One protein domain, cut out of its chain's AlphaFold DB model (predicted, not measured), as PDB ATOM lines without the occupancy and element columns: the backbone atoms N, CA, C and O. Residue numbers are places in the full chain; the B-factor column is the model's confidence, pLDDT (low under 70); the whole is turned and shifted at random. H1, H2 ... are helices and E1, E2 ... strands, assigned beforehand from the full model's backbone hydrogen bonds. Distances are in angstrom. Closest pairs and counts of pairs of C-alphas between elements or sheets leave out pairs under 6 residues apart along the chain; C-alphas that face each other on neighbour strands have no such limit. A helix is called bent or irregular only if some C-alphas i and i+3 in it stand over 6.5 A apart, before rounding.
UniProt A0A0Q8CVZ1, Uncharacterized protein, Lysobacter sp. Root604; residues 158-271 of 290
ATOM      1  N   THR A 158      14.147   9.056  50.454       80.38
ATOM      2  CA  THR A 158      13.665   9.146  49.070       80.38
ATOM      3  C   THR A 158      14.561   8.340  48.141       80.38
ATOM      4  O   THR A 158      15.783   8.465  48.180       80.38
ATOM      5  N   MET A 159      13.948   7.555  47.263       82.50
ATOM      6  CA  MET A 159      14.616   6.803  46.209       82.50
ATOM      7  C   MET A 159      14.039   7.222  44.856       82.50
ATOM      8  O   MET A 159      12.895   6.908  44.540       82.50
ATOM      9  N   THR A 160      14.823   7.945  44.054       85.00
ATOM     10  CA  THR A 160      14.398   8.404  42.719       85.00
ATOM     11  C   THR A 160      14.677   7.332  41.669       85.00
ATOM     12  O   THR A 160      15.772   6.770  41.630       85.00
ATOM     13  N   ILE A 161      13.712   7.077  40.789       81.88
ATOM     14  CA  ILE A 161      13.824   6.108  39.698       81.88
ATOM     15  C   ILE A 161      14.190   6.845  38.406       81.88
ATOM     16  O   ILE A 161      13.452   7.705  37.925       81.88
ATOM     17  N   LYS A 162      15.342   6.506  37.819       74.88
ATOM     18  CA  LYS A 162      15.720   6.958  36.470       74.88
ATOM     19  C   LYS A 162      15.129   5.982  35.450       74.88
ATOM     20  O   LYS A 162      15.450   4.803  35.505       74.88
ATOM     21  N   GLY A 163      14.277   6.469  34.544       68.00
ATOM     22  CA  GLY A 163      13.560   5.617  33.580       68.00
ATOM     23  C   GLY A 163      12.315   4.958  34.180       68.00
ATOM     24  O   GLY A 163      12.187   3.739  34.160       68.00
ATOM     25  N   GLY A 164      11.441   5.775  34.776       71.00
ATOM     26  CA  GLY A 164      10.233   5.336  35.472       71.00
ATOM     27  C   GLY A 164       9.330   4.431  34.639       71.00
ATOM     28  O   GLY A 164       9.177   4.624  33.436       71.00
ATOM     29  N   VAL A 165       8.703   3.459  35.302       75.06
ATOM     30  CA  VAL A 165       7.704   2.601  34.663       75.06
ATOM     31  C   VAL A 165       6.473   3.425  34.327       75.06
ATOM     32  O   VAL A 165       5.973   4.185  35.162       75.06
ATOM     33  N   VAL A 166       5.998   3.236  33.101       78.44
ATOM     34  CA  VAL A 166       4.845   3.936  32.554       78.44
ATOM     35  C   VAL A 166       3.603   3.053  32.615       78.44
ATOM     36  O   VAL A 166       3.611   1.938  32.090       78.44
ATOM     37  N   TYR A 167       2.526   3.575  33.197       80.56
ATOM     38  CA  TYR A 167       1.199   2.960  33.183       80.56
ATOM     39  C   TYR A 167       0.233   3.797  32.363       80.56
ATOM     40  O   TYR A 167       0.198   5.014  32.510       80.56
ATOM     41  N   LEU A 168      -0.581   3.142  31.542       78.75
ATOM     42  CA  LEU A 168      -1.676   3.793  30.830       78.75
ATOM     43  C   LEU A 168      -2.988   3.505  31.551       78.75
ATOM     44  O   LEU A 168      -3.359   2.342  31.697       78.75
ATOM     45  N   VAL A 169      -3.677   4.564  31.972       82.56
ATOM     46  CA  VAL A 169      -4.942   4.495  32.712       82.56
ATOM     47  C   VAL A 169      -6.015   5.277  31.948       82.56
ATOM     48  O   VAL A 169      -5.780   6.437  31.624       82.56
ATOM     49  N   PRO A 170      -7.208   4.718  31.677       81.06
ATOM     50  CA  PRO A 170      -8.299   5.410  30.981       81.06
ATOM     51  C   PRO A 170      -9.075   6.336  31.934       81.06
ATOM     52  O   PRO A 170     -10.293   6.252  32.075       81.06
ATOM     53  N   LEU A 171      -8.352   7.177  32.663       81.06
ATOM     54  CA  LEU A 171      -8.884   8.236  33.513       81.06
ATOM     55  C   LEU A 171      -8.148   9.511  33.141       81.06
ATOM     56  O   LEU A 171      -6.960   9.445  32.852       81.06
ATOM     57  N   SER A 172      -8.813  10.661  33.158       81.12
ATOM     58  CA  SER A 172      -8.124  11.949  33.001       81.12
ATOM     59  C   SER A 172      -7.274  12.276  34.241       81.12
ATOM     60  O   SER A 172      -7.619  11.825  35.342       81.12
ATOM     61  N   PRO A 173      -6.208  13.094  34.121       79.50
ATOM     62  CA  PRO A 173      -5.397  13.490  35.274       79.50
ATOM     63  C   PRO A 173      -6.237  14.148  36.376       79.50
ATOM     64  O   PRO A 173      -6.037  13.879  37.556       79.50
ATOM     65  N   GLU A 174      -7.251  14.932  36.000       77.56
ATOM     66  CA  GLU A 174      -8.174  15.582  36.936       77.56
ATOM     67  C   GLU A 174      -8.986  14.574  37.755       77.56
ATOM     68  O   GLU A 174      -9.074  14.696  38.978       77.56
ATOM     69  N   GLN A 175      -9.532  13.536  37.113       79.69
ATOM     70  CA  GLN A 175     -10.260  12.465  37.802       79.69
ATOM     71  C   GLN A 175      -9.345  11.677  38.742       79.69
ATOM     72  O   GLN A 175      -9.773  11.263  39.821       79.69
ATOM     73  N   MET A 176      -8.083  11.482  38.355       76.25
ATOM     74  CA  MET A 176      -7.086  10.841  39.209       76.25
ATOM     75  C   MET A 176      -6.760  11.709  40.426       76.25
ATOM     76  O   MET A 176      -6.839  11.224  41.552       76.25
ATOM     77  N   LEU A 177      -6.485  12.998  40.230       73.75
ATOM     78  CA  LEU A 177      -6.210  13.949  41.312       73.75
ATOM     79  C   LEU A 177      -7.423  14.186  42.224       73.75
ATOM     80  O   LEU A 177      -7.283  14.510  43.403       73.75
ATOM     81  N   GLN A 178      -8.641  14.049  41.706       73.75
ATOM     82  CA  GLN A 178      -9.842  14.079  42.534       73.75
ATOM     83  C   GLN A 178      -9.936  12.823  43.408       73.75
ATOM     84  O   GLN A 178     -10.156  12.943  44.608       73.75
ATOM     85  N   ARG A 179      -9.662  11.637  42.848       72.06
ATOM     86  CA  ARG A 179      -9.615  10.387  43.622       72.06
ATOM     87  C   ARG A 179      -8.478  10.348  44.639       72.06
ATOM     88  O   ARG A 179      -8.654   9.742  45.685       72.06
ATOM     89  N   SER A 180      -7.316  10.949  44.376       67.50
ATOM     90  CA  SER A 180      -6.242  10.995  45.382       67.50
ATOM     91  C   SER A 180      -6.618  11.867  46.578       67.50
ATOM     92  O   SER A 180      -6.319  11.489  47.710       67.50
ATOM     93  N   ARG A 181      -7.314  12.990  46.344       63.44
ATOM     94  CA  ARG A 181      -7.782  13.897  47.406       63.44
ATOM     95  C   ARG A 181      -8.715  13.223  48.410       63.44
ATOM     96  O   ARG A 181      -8.682  13.589  49.581       63.44
ATOM     97  N   ASP A 182      -9.469  12.215  47.983       55.81
ATOM     98  CA  ASP A 182     -10.347  11.447  48.872       55.81
ATOM     99  C   ASP A 182      -9.578  10.464  49.781       55.81
ATOM    100  O   ASP A 182     -10.106  10.032  50.804       55.81
ATOM    101  N   TYR A 183      -8.326  10.121  49.442       51.25
ATOM    102  CA  TYR A 183      -7.557   9.056  50.104       51.25
ATOM    103  C   TYR A 183      -6.278   9.519  50.817       51.25
ATOM    104  O   TYR A 183      -5.794   8.803  51.692       51.25
ATOM    105  N   LEU A 184      -5.704  10.677  50.473       51.50
ATOM    106  CA  LEU A 184      -4.432  11.145  51.035       51.50
ATOM    107  C   LEU A 184      -4.511  12.611  51.473       51.50
ATOM    108  O   LEU A 184      -4.369  13.536  50.680       51.50
ATOM    109  N   TYR A 185      -4.679  12.799  52.782       42.38
ATOM    110  CA  TYR A 185      -4.574  14.078  53.488       42.38
ATOM    111  C   TYR A 185      -3.172  14.221  54.122       42.38
ATOM    112  O   TYR A 185      -3.048  14.485  55.316       42.38
ATOM    113  N   ASP A 186      -2.095  13.986  53.362       47.75
ATOM    114  CA  ASP A 186      -0.764  14.490  53.753       47.75
ATOM    115  C   ASP A 186      -0.497  15.726  52.894       47.75
ATOM    116  O   ASP A 186      -0.230  15.606  51.696       47.75
ATOM    117  N   GLU A 187      -0.600  16.905  53.523       43.84
ATOM    118  CA  GLU A 187      -0.445  18.273  52.979       43.84
ATOM    119  C   GLU A 187       0.941  18.537  52.327       43.84
ATOM    120  O   GLU A 187       1.290  19.674  52.026       43.84
ATOM    121  N   ARG A 188       1.759  17.496  52.122       52.47
ATOM    122  CA  ARG A 188       3.175  17.557  51.722       52.47
ATOM    123  C   ARG A 188       3.490  16.849  50.409       52.47
ATOM    124  O   ARG A 188       4.662  16.730  50.058       52.47
ATOM    125  N   HIS A 189       2.463  16.368  49.713       56.41
ATOM    126  CA  HIS A 189       2.613  15.854  48.360       56.41
ATOM    127  C   HIS A 189       2.747  17.011  47.381       56.41
ATOM    128  O   HIS A 189       2.047  18.017  47.491       56.41
ATOM    129  N   ASP A 190       3.654  16.846  46.425       61.16
ATOM    130  CA  ASP A 190       3.693  17.700  45.252       61.16
ATOM    131  C   ASP A 190       2.316  17.613  44.565       61.16
ATOM    132  O   ASP A 190       1.890  16.502  44.236       61.16
ATOM    133  N   PRO A 191       1.580  18.728  44.401       59.41
ATOM    134  CA  PRO A 191       0.247  18.699  43.805       59.41
ATOM    135  C   PRO A 191       0.248  18.163  42.365       59.41
ATOM    136  O   PRO A 191      -0.812  17.788  41.863       59.41
ATOM    137  N   GLU A 192       1.413  18.108  41.714       68.00
ATOM    138  CA  GLU A 192       1.589  17.569  40.364       68.00
ATOM    139  C   GLU A 192       1.816  16.046  40.342       68.00
ATOM    140  O   GLU A 192       1.759  15.423  39.278       68.00
ATOM    141  N   LEU A 193       2.033  15.417  41.506       77.75
ATOM    142  CA  LEU A 193       2.292  13.984  41.626       77.75
ATOM    143  C   LEU A 193       1.101  13.240  42.242       77.75
ATOM    144  O   LEU A 193       0.476  13.675  43.205       77.75
ATOM    145  N   TYR A 194       0.804  12.062  41.701       83.12
ATOM    146  CA  TYR A 194      -0.210  11.144  42.207       83.12
ATOM    147  C   TYR A 194       0.421  10.131  43.177       83.12
ATOM    148  O   TYR A 194       1.223   9.301  42.738       83.12
ATOM    149  N   PRO A 195       0.084  10.165  44.480       85.62
ATOM    150  CA  PRO A 195       0.665   9.263  45.470       85.62
ATOM    151  C   PRO A 195      -0.101   7.944  45.641       85.62
ATOM    152  O   PRO A 195      -1.334   7.905  45.688       85.62
ATOM    153  N   VAL A 196       0.648   6.858  45.832       85.25
ATOM    154  CA  VAL A 196       0.138   5.521  46.165       85.25
ATOM    155  C   VAL A 196       0.929   4.962  47.345       85.25
ATOM    156  O   VAL A 196       2.097   4.610  47.199       85.25
ATOM    157  N   GLY A 197       0.299   4.901  48.519       85.12
ATOM    158  CA  GLY A 197       0.897   4.352  49.741       85.12
ATOM    159  C   GLY A 197       0.679   2.846  49.858       85.12
ATOM    160  O   GLY A 197      -0.442   2.402  49.654       85.12
ATOM    161  N   PHE A 198       1.715   2.080  50.189       85.38
ATOM    162  CA  PHE A 198       1.691   0.623  50.339       85.38
ATOM    163  C   PHE A 198       2.641   0.173  51.456       85.38
ATOM    164  O   PHE A 198       3.577   0.890  51.814       85.38
ATOM    165  N   ASP A 199       2.427  -1.036  51.970       86.06
ATOM    166  CA  ASP A 199       3.306  -1.640  52.971       86.06
ATOM    167  C   ASP A 199       4.369  -2.530  52.310       86.06
ATOM    168  O   ASP A 199       4.082  -3.352  51.436       86.06
ATOM    169  N   TRP A 200       5.618  -2.388  52.749       88.00
ATOM    170  CA  TRP A 200       6.755  -3.209  52.342       88.00
ATOM    171  C   TRP A 200       7.568  -3.606  53.572       88.00
ATOM    172  O   TRP A 200       8.158  -2.743  54.208       88.00
ATOM    173  N   SER A 201       7.620  -4.896  53.914       84.00
ATOM    174  CA  SER A 201       8.419  -5.406  55.048       84.00
ATOM    175  C   SER A 201       8.184  -4.627  56.356       84.00
ATOM    176  O   SER A 201       9.132  -4.146  56.974       84.00
ATOM    177  N   ASP A 202       6.912  -4.438  56.728       78.56
ATOM    178  CA  ASP A 202       6.464  -3.636  57.884       78.56
ATOM    179  C   ASP A 202       6.813  -2.135  57.812       78.56
ATOM    180  O   ASP A 202       6.785  -1.413  58.811       78.56
ATOM    181  N   CYS A 203       7.131  -1.643  56.617       81.06
ATOM    182  CA  CYS A 203       7.408  -0.244  56.350       81.06
ATOM    183  C   CYS A 203       6.339   0.375  55.450       81.06
ATOM    184  O   CYS A 203       6.069  -0.124  54.361       81.06
ATOM    185  N   ALA A 204       5.799   1.520  55.869       83.06
ATOM    186  CA  ALA A 204       4.925   2.329  55.034       83.06
ATOM    187  C   ALA A 204       5.762   3.088  53.992       83.06
ATOM    188  O   ALA A 204       6.636   3.900  54.332       83.06
ATOM    189  N   VAL A 205       5.496   2.829  52.717       86.12
ATOM    190  CA  VAL A 205       6.180   3.440  51.573       86.12
ATOM    191  C   VAL A 205       5.147   4.116  50.682       86.12
ATOM    192  O   VAL A 205       4.039   3.626  50.509       86.12
ATOM    193  N   THR A 206       5.495   5.260  50.105       87.75
ATOM    194  CA  THR A 206       4.668   5.957  49.117       87.75
ATOM    195  C   THR A 206       5.389   5.992  47.781       87.75
ATOM    196  O   THR A 206       6.544   6.398  47.698       87.75
ATOM    197  N   ALA A 207       4.717   5.543  46.729       88.56
ATOM    198  CA  ALA A 207       5.141   5.726  45.350       88.56
ATOM    199  C   ALA A 207       4.494   6.988  44.779       88.56
ATOM    200  O   ALA A 207       3.279   7.153  44.873       88.56
ATOM    201  N   GLU A 208       5.290   7.859  44.168       88.00
ATOM    202  CA  GLU A 208       4.809   9.092  43.543       88.00
ATOM    203  C   GLU A 208       4.934   9.002  42.019       88.00
ATOM    204  O   GLU A 208       6.003   8.693  41.475       88.00
ATOM    205  N   PHE A 209       3.821   9.274  41.337       87.69
ATOM    206  CA  PHE A 209       3.689   9.186  39.889       87.69
ATOM    207  C   PHE A 209       3.448  10.558  39.273       87.69
ATOM    208  O   PHE A 209       2.578  11.289  39.727       87.69
ATOM    209  N   GLU A 210       4.153  10.876  38.197       87.56
ATOM    210  CA  GLU A 210       3.824  12.031  37.364       87.56
ATOM    211  C   GLU A 210       2.744  11.652  36.356       87.56
ATOM    212  O   GLU A 210       2.790  10.565  35.773       87.56
ATOM    213  N   LEU A 211       1.767  12.536  36.168       85.81
ATOM    214  CA  LEU A 211       0.647  12.322  35.261       85.81
ATOM    215  C   LEU A 211       0.846  13.146  33.986       85.81
ATOM    216  O   LEU A 211       0.940  14.368  34.042       85.81
ATOM    217  N   HIS A 212       0.820  12.491  32.828       84.50
ATOM    218  CA  HIS A 212       0.750  13.157  31.529       84.50
ATOM    219  C   HIS A 212      -0.525  12.742  30.803       84.50
ATOM    220  O   HIS A 212      -0.880  11.564  30.768       84.50
ATOM    221  N   SER A 213      -1.221  13.704  30.204       81.06
ATOM    222  CA  SER A 213      -2.353  13.403  29.330       81.06
ATOM    223  C   SER A 213      -1.834  12.903  27.979       81.06
ATOM    224  O   SER A 213      -1.011  13.564  27.350       81.06
ATOM    225  N   ALA A 214      -2.305  11.731  27.554       76.44
ATOM    226  CA  ALA A 214      -1.999  11.109  26.271       76.44
ATOM    227  C   ALA A 214      -3.321  10.675  25.612       76.44
ATOM    228  O   ALA A 214      -3.808   9.558  25.809       76.44
ATOM    229  N   ASP A 215      -3.925  11.591  24.855       79.25
ATOM    230  CA  ASP A 215      -5.229  11.416  24.206       79.25
ATOM    231  C   ASP A 215      -6.346  11.025  25.198       79.25
ATOM    232  O   ASP A 215      -6.692  11.791  26.097       79.25
ATOM    233  N   ALA A 216      -6.923   9.828  25.038       78.50
ATOM    234  CA  ALA A 216      -7.982   9.282  25.890       78.50
ATOM    235  C   ALA A 216      -7.455   8.569  27.152       78.50
ATOM    236  O   ALA A 216      -8.245   8.045  27.940       78.50
ATOM    237  N   MET A 217      -6.133   8.522  27.335       79.56
ATOM    238  CA  MET A 217      -5.461   7.837  28.435       79.56
ATOM    239  C   MET A 217      -4.597   8.827  29.225       79.56
ATOM    240  O   MET A 217      -4.084   9.812  28.697       79.56
ATOM    241  N   THR A 218      -4.386   8.546  30.504       83.94
ATOM    242  CA  THR A 218      -3.344   9.184  31.307       83.94
ATOM    243  C   THR A 218      -2.160   8.252  31.416       83.94
ATOM    244  O   THR A 218      -2.287   7.088  31.801       83.94
ATOM    245  N   GLN A 219      -1.001   8.795  31.087       85.06
ATOM    246  CA  GLN A 219       0.287   8.181  31.298       85.06
ATOM    247  C   GLN A 219       0.767   8.505  32.717       85.06
ATOM    248  O   GLN A 219       1.033   9.660  33.033       85.06
ATOM    249  N   MET A 220       0.895   7.491  33.570       86.25
ATOM    250  CA  MET A 220       1.495   7.622  34.896       86.25
ATOM    251  C   MET A 220       2.944   7.152  34.855       86.25
ATOM    252  O   MET A 220       3.197   5.973  34.608       86.25
ATOM    253  N   THR A 221       3.891   8.036  35.147       87.44
ATOM    254  CA  THR A 221       5.319   7.703  35.194       87.44
ATOM    255  C   THR A 221       5.789   7.661  36.639       87.44
ATOM    256  O   THR A 221       5.771   8.678  37.330       87.44
ATOM    257  N   LEU A 222       6.235   6.497  37.115       88.62
ATOM    258  CA  LEU A 222       6.781   6.363  38.469       88.62
ATOM    259  C   LEU A 222       8.070   7.186  38.614       88.62
ATOM    260  O   LEU A 222       9.059   6.904  37.937       88.62
ATOM    261  N   ARG A 223       8.089   8.170  39.518       88.50
ATOM    262  CA  ARG A 223       9.245   9.060  39.714       88.50
ATOM    263  C   ARG A 223      10.108   8.670  40.900       88.50
ATOM    264  O   ARG A 223      11.333   8.639  40.778       88.50
ATOM    265  N   LYS A 224       9.496   8.387  42.047       88.19
ATOM    266  CA  LYS A 224      10.233   8.090  43.279       88.19
ATOM    267  C   LYS A 224       9.401   7.284  44.269       88.19
ATOM    268  O   LYS A 224       8.173   7.303  44.224       88.19
ATOM    269  N   PHE A 225      10.107   6.618  45.173       88.06
ATOM    270  CA  PHE A 225       9.560   6.065  46.404       88.06
ATOM    271  C   PHE A 225       9.997   6.926  47.586       88.06
ATOM    272  O   PHE A 225      11.133   7.406  47.615       88.06
ATOM    273  N   THR A 226       9.115   7.102  48.562       85.38
ATOM    274  CA  THR A 226       9.382   7.840  49.796       85.38
ATOM    275  C   THR A 226       8.939   7.028  51.010       85.38
ATOM    276  O   THR A 226       7.932   6.326  50.972       85.38
ATOM    277  N   SER A 227       9.693   7.088  52.108       82.75
ATOM    278  CA  SER A 227       9.292   6.484  53.384       82.75
ATOM    279  C   SER A 227       9.768   7.304  54.580       82.75
ATOM    280  O   SER A 227      10.816   7.945  54.538       82.75
ATOM    281  N   ARG A 228       8.986   7.275  55.667       68.50
ATOM    282  CA  ARG A 228       9.345   7.847  56.981       68.50
ATOM    283  C   ARG A 228       9.656   6.788  58.031       68.50
ATOM    284  O   ARG A 228      10.319   7.084  59.024       68.50
ATOM    285  N   SER A 229       9.132   5.579  57.856       72.88
ATOM    286  CA  SER A 229       9.248   4.504  58.840       72.88
ATOM    287  C   SER A 229      10.574   3.763  58.724       72.88
ATOM    288  O   SER A 229      11.110   3.343  59.752       72.88
ATOM    289  N   CYS A 230      11.137   3.660  57.518       78.31
ATOM    290  CA  CYS A 230      12.370   2.923  57.270       78.31
ATOM    291  C   CYS A 230      13.280   3.597  56.233       78.31
ATOM    292  O   CYS A 230      12.887   4.521  55.514       78.31
ATOM    293  N   ASP A 231      14.523   3.119  56.176       81.69
ATOM    294  CA  ASP A 231      15.452   3.444  55.102       81.69
ATOM    295  C   ASP A 231      15.178   2.523  53.908       81.69
ATOM    296  O   ASP A 231      15.319   1.306  54.002       81.69
ATOM    297  N   ILE A 232      14.744   3.112  52.798       85.44
ATOM    298  CA  ILE A 232      14.461   2.414  51.540       85.44
ATOM    299  C   ILE A 232      15.610   2.530  50.529       85.44
ATOM    300  O   ILE A 232      15.478   2.024  49.419       85.44
ATOM    301  N   ARG A 233      16.726   3.202  50.858       81.88
ATOM    302  CA  ARG A 233      17.831   3.421  49.900       81.88
ATOM    303  C   ARG A 233      18.528   2.129  49.494       81.88
ATOM    304  O   ARG A 233      18.989   2.029  48.361       81.88
ATOM    305  N   ASP A 234      18.553   1.153  50.394       79.88
ATOM    306  CA  ASP A 234      19.148  -0.164  50.156       79.88
ATOM    307  C   ASP A 234      18.151  -1.168  49.548       79.88
ATOM    308  O   ASP A 234      18.526  -2.287  49.190       79.88
ATOM    309  N   ALA A 235      16.875  -0.790  49.416       84.62
ATOM    310  CA  ALA A 235      15.854  -1.659  48.849       84.62
ATOM    311  C   ALA A 235      16.056  -1.827  47.337       84.62
ATOM    312  O   ALA A 235      16.317  -0.872  46.598       84.62
ATOM    313  N   LYS A 236      15.874  -3.053  46.836       86.25
ATOM    314  CA  LYS A 236      15.899  -3.292  45.389       86.25
ATOM    315  C   LYS A 236      14.639  -2.679  44.763       86.25
ATOM    316  O   LYS A 236      13.536  -3.022  45.195       86.25
ATOM    317  N   PRO A 237      14.743  -1.864  43.693       83.88
ATOM    318  CA  PRO A 237      13.572  -1.228  43.087       83.88
ATOM    319  C   PRO A 237      12.487  -2.232  42.661       83.88
ATOM    320  O   PRO A 237      11.298  -1.946  42.767       83.88
ATOM    321  N   ALA A 238      12.889  -3.432  42.226       82.38
ATOM    322  CA  ALA A 238      11.973  -4.499  41.831       82.38
ATOM    323  C   ALA A 238      11.100  -5.019  42.993       82.38
ATOM    324  O   ALA A 238       9.957  -5.416  42.767       82.38
ATOM    325  N   GLU A 239      11.612  -5.009  44.227       87.44
ATOM    326  CA  GLU A 239      10.869  -5.451  45.414       87.44
ATOM    327  C   GLU A 239       9.811  -4.422  45.812       87.44
ATOM    328  O   GLU A 239       8.650  -4.786  46.001       87.44
ATOM    329  N   LEU A 240      10.184  -3.137  45.840       87.25
ATOM    330  CA  LEU A 240       9.248  -2.032  46.073       87.25
ATOM    331  C   LEU A 240       8.151  -2.006  45.006       87.25
ATOM    332  O   LEU A 240       6.968  -1.898  45.316       87.25
ATOM    333  N   PHE A 241       8.533  -2.189  43.741       86.00
ATOM    334  CA  PHE A 241       7.585  -2.250  42.639       86.00
ATOM    335  C   PHE A 241       6.596  -3.409  42.792       86.00
ATOM    336  O   PHE A 241       5.396  -3.221  42.599       86.00
ATOM    337  N   ARG A 242       7.079  -4.602  43.169       84.69
ATOM    338  CA  ARG A 242       6.234  -5.781  43.404       84.69
ATOM    339  C   ARG A 242       5.273  -5.563  44.574       84.69
ATOM    340  O   ARG A 242       4.107  -5.926  44.446       84.69
ATOM    341  N   ALA A 243       5.740  -4.965  45.669       87.12
ATOM    342  CA  ALA A 243       4.921  -4.669  46.847       87.12
ATOM    343  C   ALA A 243       3.847  -3.601  46.578       87.12
ATOM    344  O   ALA A 243       2.755  -3.672  47.127       87.12
ATOM    345  N   MET A 244       4.119  -2.660  45.673       90.25
ATOM    346  CA  MET A 244       3.175  -1.618  45.262       90.25
ATOM    347  C   MET A 244       2.043  -2.136  44.349       90.25
ATOM    348  O   MET A 244       0.940  -1.587  44.366       90.25
ATOM    349  N   GLN A 245       2.283  -3.179  43.537       86.50
ATOM    350  CA  GLN A 245       1.320  -3.673  42.532       86.50
ATOM    351  C   GLN A 245      -0.096  -3.956  43.069       86.50
ATOM    352  O   GLN A 245      -1.056  -3.556  42.402       86.50
ATOM    353  N   PRO A 246      -0.282  -4.648  44.213       85.25
ATOM    354  CA  PRO A 246      -1.611  -4.970  44.725       85.25
ATOM    355  C   PRO A 246      -2.422  -3.715  45.043       85.25
ATOM    356  O   PRO A 246      -3.585  -3.626  44.654       85.25
ATOM    357  N   GLU A 247      -1.793  -2.723  45.672       85.00
ATOM    358  CA  GLU A 247      -2.446  -1.466  46.029       85.00
ATOM    359  C   GLU A 247      -2.808  -0.653  44.783       85.00
ATOM    360  O   GLU A 247      -3.932  -0.169  44.647       85.00
ATOM    361  N   LEU A 248      -1.885  -0.563  43.821       84.75
ATOM    362  CA  LEU A 248      -2.136   0.135  42.562       84.75
ATOM    363  C   LEU A 248      -3.326  -0.490  41.811       84.75
ATOM    364  O   LEU A 248      -4.209   0.223  41.332       84.75
ATOM    365  N   ARG A 249      -3.395  -1.829  41.766       84.25
ATOM    366  CA  ARG A 249      -4.514  -2.578  41.169       84.25
ATOM    367  C   ARG A 249      -5.812  -2.437  41.953       84.25
ATOM    368  O   ARG A 249      -6.869  -2.421  41.330       84.25
ATOM    369  N   SER A 250      -5.747  -2.350  43.278       83.06
ATOM    370  CA  SER A 250      -6.910  -2.108  44.137       83.06
ATOM    371  C   SER A 250      -7.525  -0.736  43.844       83.06
ATOM    372  O   SER A 250      -8.726  -0.629  43.604       83.06
ATOM    373  N   ARG A 251      -6.688   0.307  43.753       79.19
ATOM    374  CA  ARG A 251      -7.131   1.695  43.533       79.19
ATOM    375  C   ARG A 251      -7.605   1.977  42.117       79.19
ATOM    376  O   ARG A 251      -8.591   2.686  41.914       79.19
ATOM    377  N   LEU A 252      -6.870   1.473  41.130       79.69
ATOM    378  CA  LEU A 252      -7.109   1.792  39.726       79.69
ATOM    379  C   LEU A 252      -7.871   0.684  39.002       79.69
ATOM    380  O   LEU A 252      -8.375   0.919  37.918       79.69
ATOM    381  N   GLY A 253      -8.035  -0.492  39.604       74.81
ATOM    382  CA  GLY A 253      -8.670  -1.648  38.984       74.81
ATOM    383  C   GLY A 253      -7.689  -2.440  38.118       74.81
ATOM    384  O   GLY A 253      -7.016  -1.902  37.242       74.81
ATOM    385  N   ALA A 254      -7.645  -3.760  38.311       63.91
ATOM    386  CA  ALA A 254      -6.691  -4.653  37.642       63.91
ATOM    387  C   ALA A 254      -6.738  -4.612  36.101       63.91
ATOM    388  O   ALA A 254      -5.745  -4.922  35.452       63.91
ATOM    389  N   ARG A 255      -7.877  -4.226  35.513       59.31
ATOM    390  CA  ARG A 255      -8.057  -4.110  34.055       59.31
ATOM    391  C   ARG A 255      -7.544  -2.790  33.476       59.31
ATOM    392  O   ARG A 255      -7.410  -2.694  32.263       59.31
ATOM    393  N   LEU A 256      -7.292  -1.786  34.317       62.84
ATOM    394  CA  LEU A 256      -6.953  -0.424  33.894       62.84
ATOM    395  C   LEU A 256      -5.445  -0.156  33.883       62.84
ATOM    396  O   LEU A 256      -5.045   0.975  33.647       62.84
ATOM    397  N   LEU A 257      -4.615  -1.166  34.156       65.75
ATOM    398  CA  LEU A 257      -3.165  -1.029  34.240       65.75
ATOM    399  C   LEU A 257      -2.500  -1.901  33.180       65.75
ATOM    400  O   LEU A 257      -2.432  -3.121  33.325       65.75
ATOM    401  N   GLN A 258      -1.969  -1.266  32.137       63.44
ATOM    402  CA  GLN A 258      -1.019  -1.900  31.227       63.44
ATOM    403  C   GLN A 258       0.354  -1.240  31.403       63.44
ATOM    404  O   GLN A 258       0.474  -0.035  31.159       63.44
ATOM    405  N   PRO A 259       1.380  -1.978  31.867       62.66
ATOM    406  CA  PRO A 259       2.739  -1.459  31.902       62.66
ATOM    407  C   PRO A 259       3.237  -1.308  30.459       62.66
ATOM    408  O   PRO A 259       3.347  -2.292  29.733       62.66
ATOM    409  N   TYR A 260       3.495  -0.071  30.037       51.94
ATOM    410  CA  TYR A 260       3.850   0.262  28.653       51.94
ATOM    411  C   TYR A 260       5.369   0.279  28.419       51.94
ATOM    412  O   TYR A 260       5.834   0.045  27.308       51.94
ATOM    413  N   ALA A 261       6.161   0.499  29.472       54.38
ATOM    414  CA  ALA A 261       7.616   0.436  29.406       54.38
ATOM    415  C   ALA A 261       8.190  -0.018  30.754       54.38
ATOM    416  O   ALA A 261       8.155   0.723  31.737       54.38
ATOM    417  N   MET A 262       8.721  -1.238  30.801       47.84
ATOM    418  CA  MET A 262       9.789  -1.576  31.740       47.84
ATOM    419  C   MET A 262      11.098  -1.142  31.067       47.84
ATOM    420  O   MET A 262      11.271  -1.472  29.889       47.84
ATOM    421  N   PRO A 263      12.031  -0.438  31.738       44.97
ATOM    422  CA  PRO A 263      13.402  -0.400  31.241       44.97
ATOM    423  C   PRO A 263      13.837  -1.851  31.013       44.97
ATOM    424  O   PRO A 263      13.605  -2.701  31.875       44.97
ATOM    425  N   ASN A 264      14.338  -2.137  29.807       40.91
ATOM    426  CA  ASN A 264      14.615  -3.484  29.319       40.91
ATOM    427  C   ASN A 264      15.216  -4.356  30.430       40.91
ATOM    428  O   ASN A 264      16.249  -4.011  31.007       40.91
ATOM    429  N   HIS A 265      14.585  -5.503  30.699       41.72
ATOM    430  CA  HIS A 265      15.072  -6.524  31.638       41.72
ATOM    431  C   HIS A 265      16.568  -6.842  31.428       41.72
ATOM    432  O   HIS A 265      17.287  -7.142  32.378       41.72
ATOM    433  N   THR A 266      17.053  -6.676  30.197       42.09
ATOM    434  CA  THR A 266      18.442  -6.849  29.771       42.09
ATOM    435  C   THR A 266      19.445  -5.911  30.458       42.09
ATOM    436  O   THR A 266      20.578  -6.325  30.675       42.09
ATOM    437  N   GLU A 267      19.077  -4.685  30.855       42.72
ATOM    438  CA  GLU A 267      19.994  -3.770  31.570       42.72
ATOM    439  C   GLU A 267      20.034  -4.015  33.089       42.72
ATOM    440  O   GLU A 267      21.059  -3.775  33.730       42.72
ATOM    441  N   LEU A 268      18.946  -4.529  33.674       41.78
ATOM    442  CA  LEU A 268      18.874  -4.868  35.101       41.78
ATOM    443  C   LEU A 268      19.517  -6.234  35.401       41.78
ATOM    444  O   LEU A 268      20.245  -6.355  36.388       41.78
ATOM    445  N   GLU A 269      19.339  -7.233  34.529       39.16
ATOM    446  CA  GLU A 269      19.984  -8.550  34.665       39.16
ATOM    447  C   GLU A 269      21.489  -8.511  34.364       39.16
ATOM    448  O   GLU A 269      22.263  -9.184  35.046       39.16
ATOM    449  N   ALA A 270      21.933  -7.671  33.421       45.16
ATOM    450  CA  ALA A 270      23.360  -7.492  33.132       45.16
ATOM    451  C   ALA A 270      24.137  -6.855  34.300       45.16
ATOM    452  O   ALA A 270      25.355  -7.012  34.386       45.16
ATOM    453  N   ARG A 271      23.450  -6.148  35.211       44.34
ATOM    454  CA  ARG A 271      24.072  -5.476  36.362       44.34
ATOM    455  C   ARG A 271      23.894  -6.217  37.689       44.34
ATOM    456  O   ARG A 271      24.714  -6.020  38.582       44.34
TER     457      ARG A 271
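What this domain is: This is residues 158 to 271 of the 290 residues of an uncharacterized protein of Lysobacter sp. Root604 (UniProt A0A0Q8CVZ1). A strongly twisted antiparallel sheet curls round one long helix, H2, while a shorter helix, H1, packs on the opposite face. Its core is the meander E3, E4, E5; short strands E1 and E2 lie beside different parts of the bent E5, E6 lies beside E2, and the last helix, H3, is off the sheet. The printed part has 114 residues, with three named helices and six named strands in the order E1 E2 H1 E3 E4 E5 H2 E6 H3. The class is mixed, helices and strands; the whole is compact, with a radius of gyration of the C-alphas of 13.9 A and spans of 37 by 33 by 23 A.

How they stand to each other: E3, residues 193 to 200, E4, residues 203 to 214, and E5, residues 217 to 227, form a meander, each strand the antiparallel neighbour of the one before. E3 and E4 are a hairpin, with N 196 and O 207 within hydrogen-bond range at 2.8 A. E4 and E5 are a hairpin too, with N 210 and O 221 at 2.9 A. E5 bends by 55 degrees at residue 224. On the side of E5 away from E4, E1, residues 158 to 160, is its antiparallel neighbour beside residues 224 to 226, with N 159 and O 225 at 2.8 A. On that same side E2, residues 166 to 169, is antiparallel to E5, with N 167 and O 220 at 2.9 A. On the other side of E2 is E6, residues 258 to 261, antiparallel, with N 260 and O 166 at 2.9 A. The sheet curls round H2, residues 237 to 252; the closest C-alphas of H2 and E3 are those of Met 244 and Phe 198, 5.7 A apart. H1, residues 173 to 181, is on the opposite face at a height over the sheet of 8.8 A, over E3 and E5; on the local plane it stands at 31 degrees to E3, only just slantwise to the strands. H3, residues 265 to 269, is not on the sheet and is apart from H1 and H2. Every O i to N i+4 pair is within hydrogen-bond range in H1 and H3; in H2 it is 10 of 12.

Where its parts are: E4 is 33.5 A long from C-alpha 203 at (7.408, -0.244, 56.350) to C-alpha 214 at (-1.999, 11.109, 26.271). E5 measures 29.0 A, E3 20.7 A and H1 12.4 A. H2 spans 21.2 A, has a kink of 39 degrees near residue 246, and is only just irregular: C-alphas 243 and 246 are 6.9 A apart. E1 begins at C-alpha 158, (13.665, 9.146, 49.070), and H3 ends at C-alpha 269, (19.984, -8.550, 34.665).

The domain as a whole: The two C-alphas farthest apart, those of Asp 182 and Ala 270, are 41.7 A apart. The printed part has no cut, and the link from H1 to E3, 11 residues, is long. The mean pLDDT of the printed part is 74.2; the model's confidence is under 70 at residue 163, residues 180 to 192, residue 228 and residues 254 to 271.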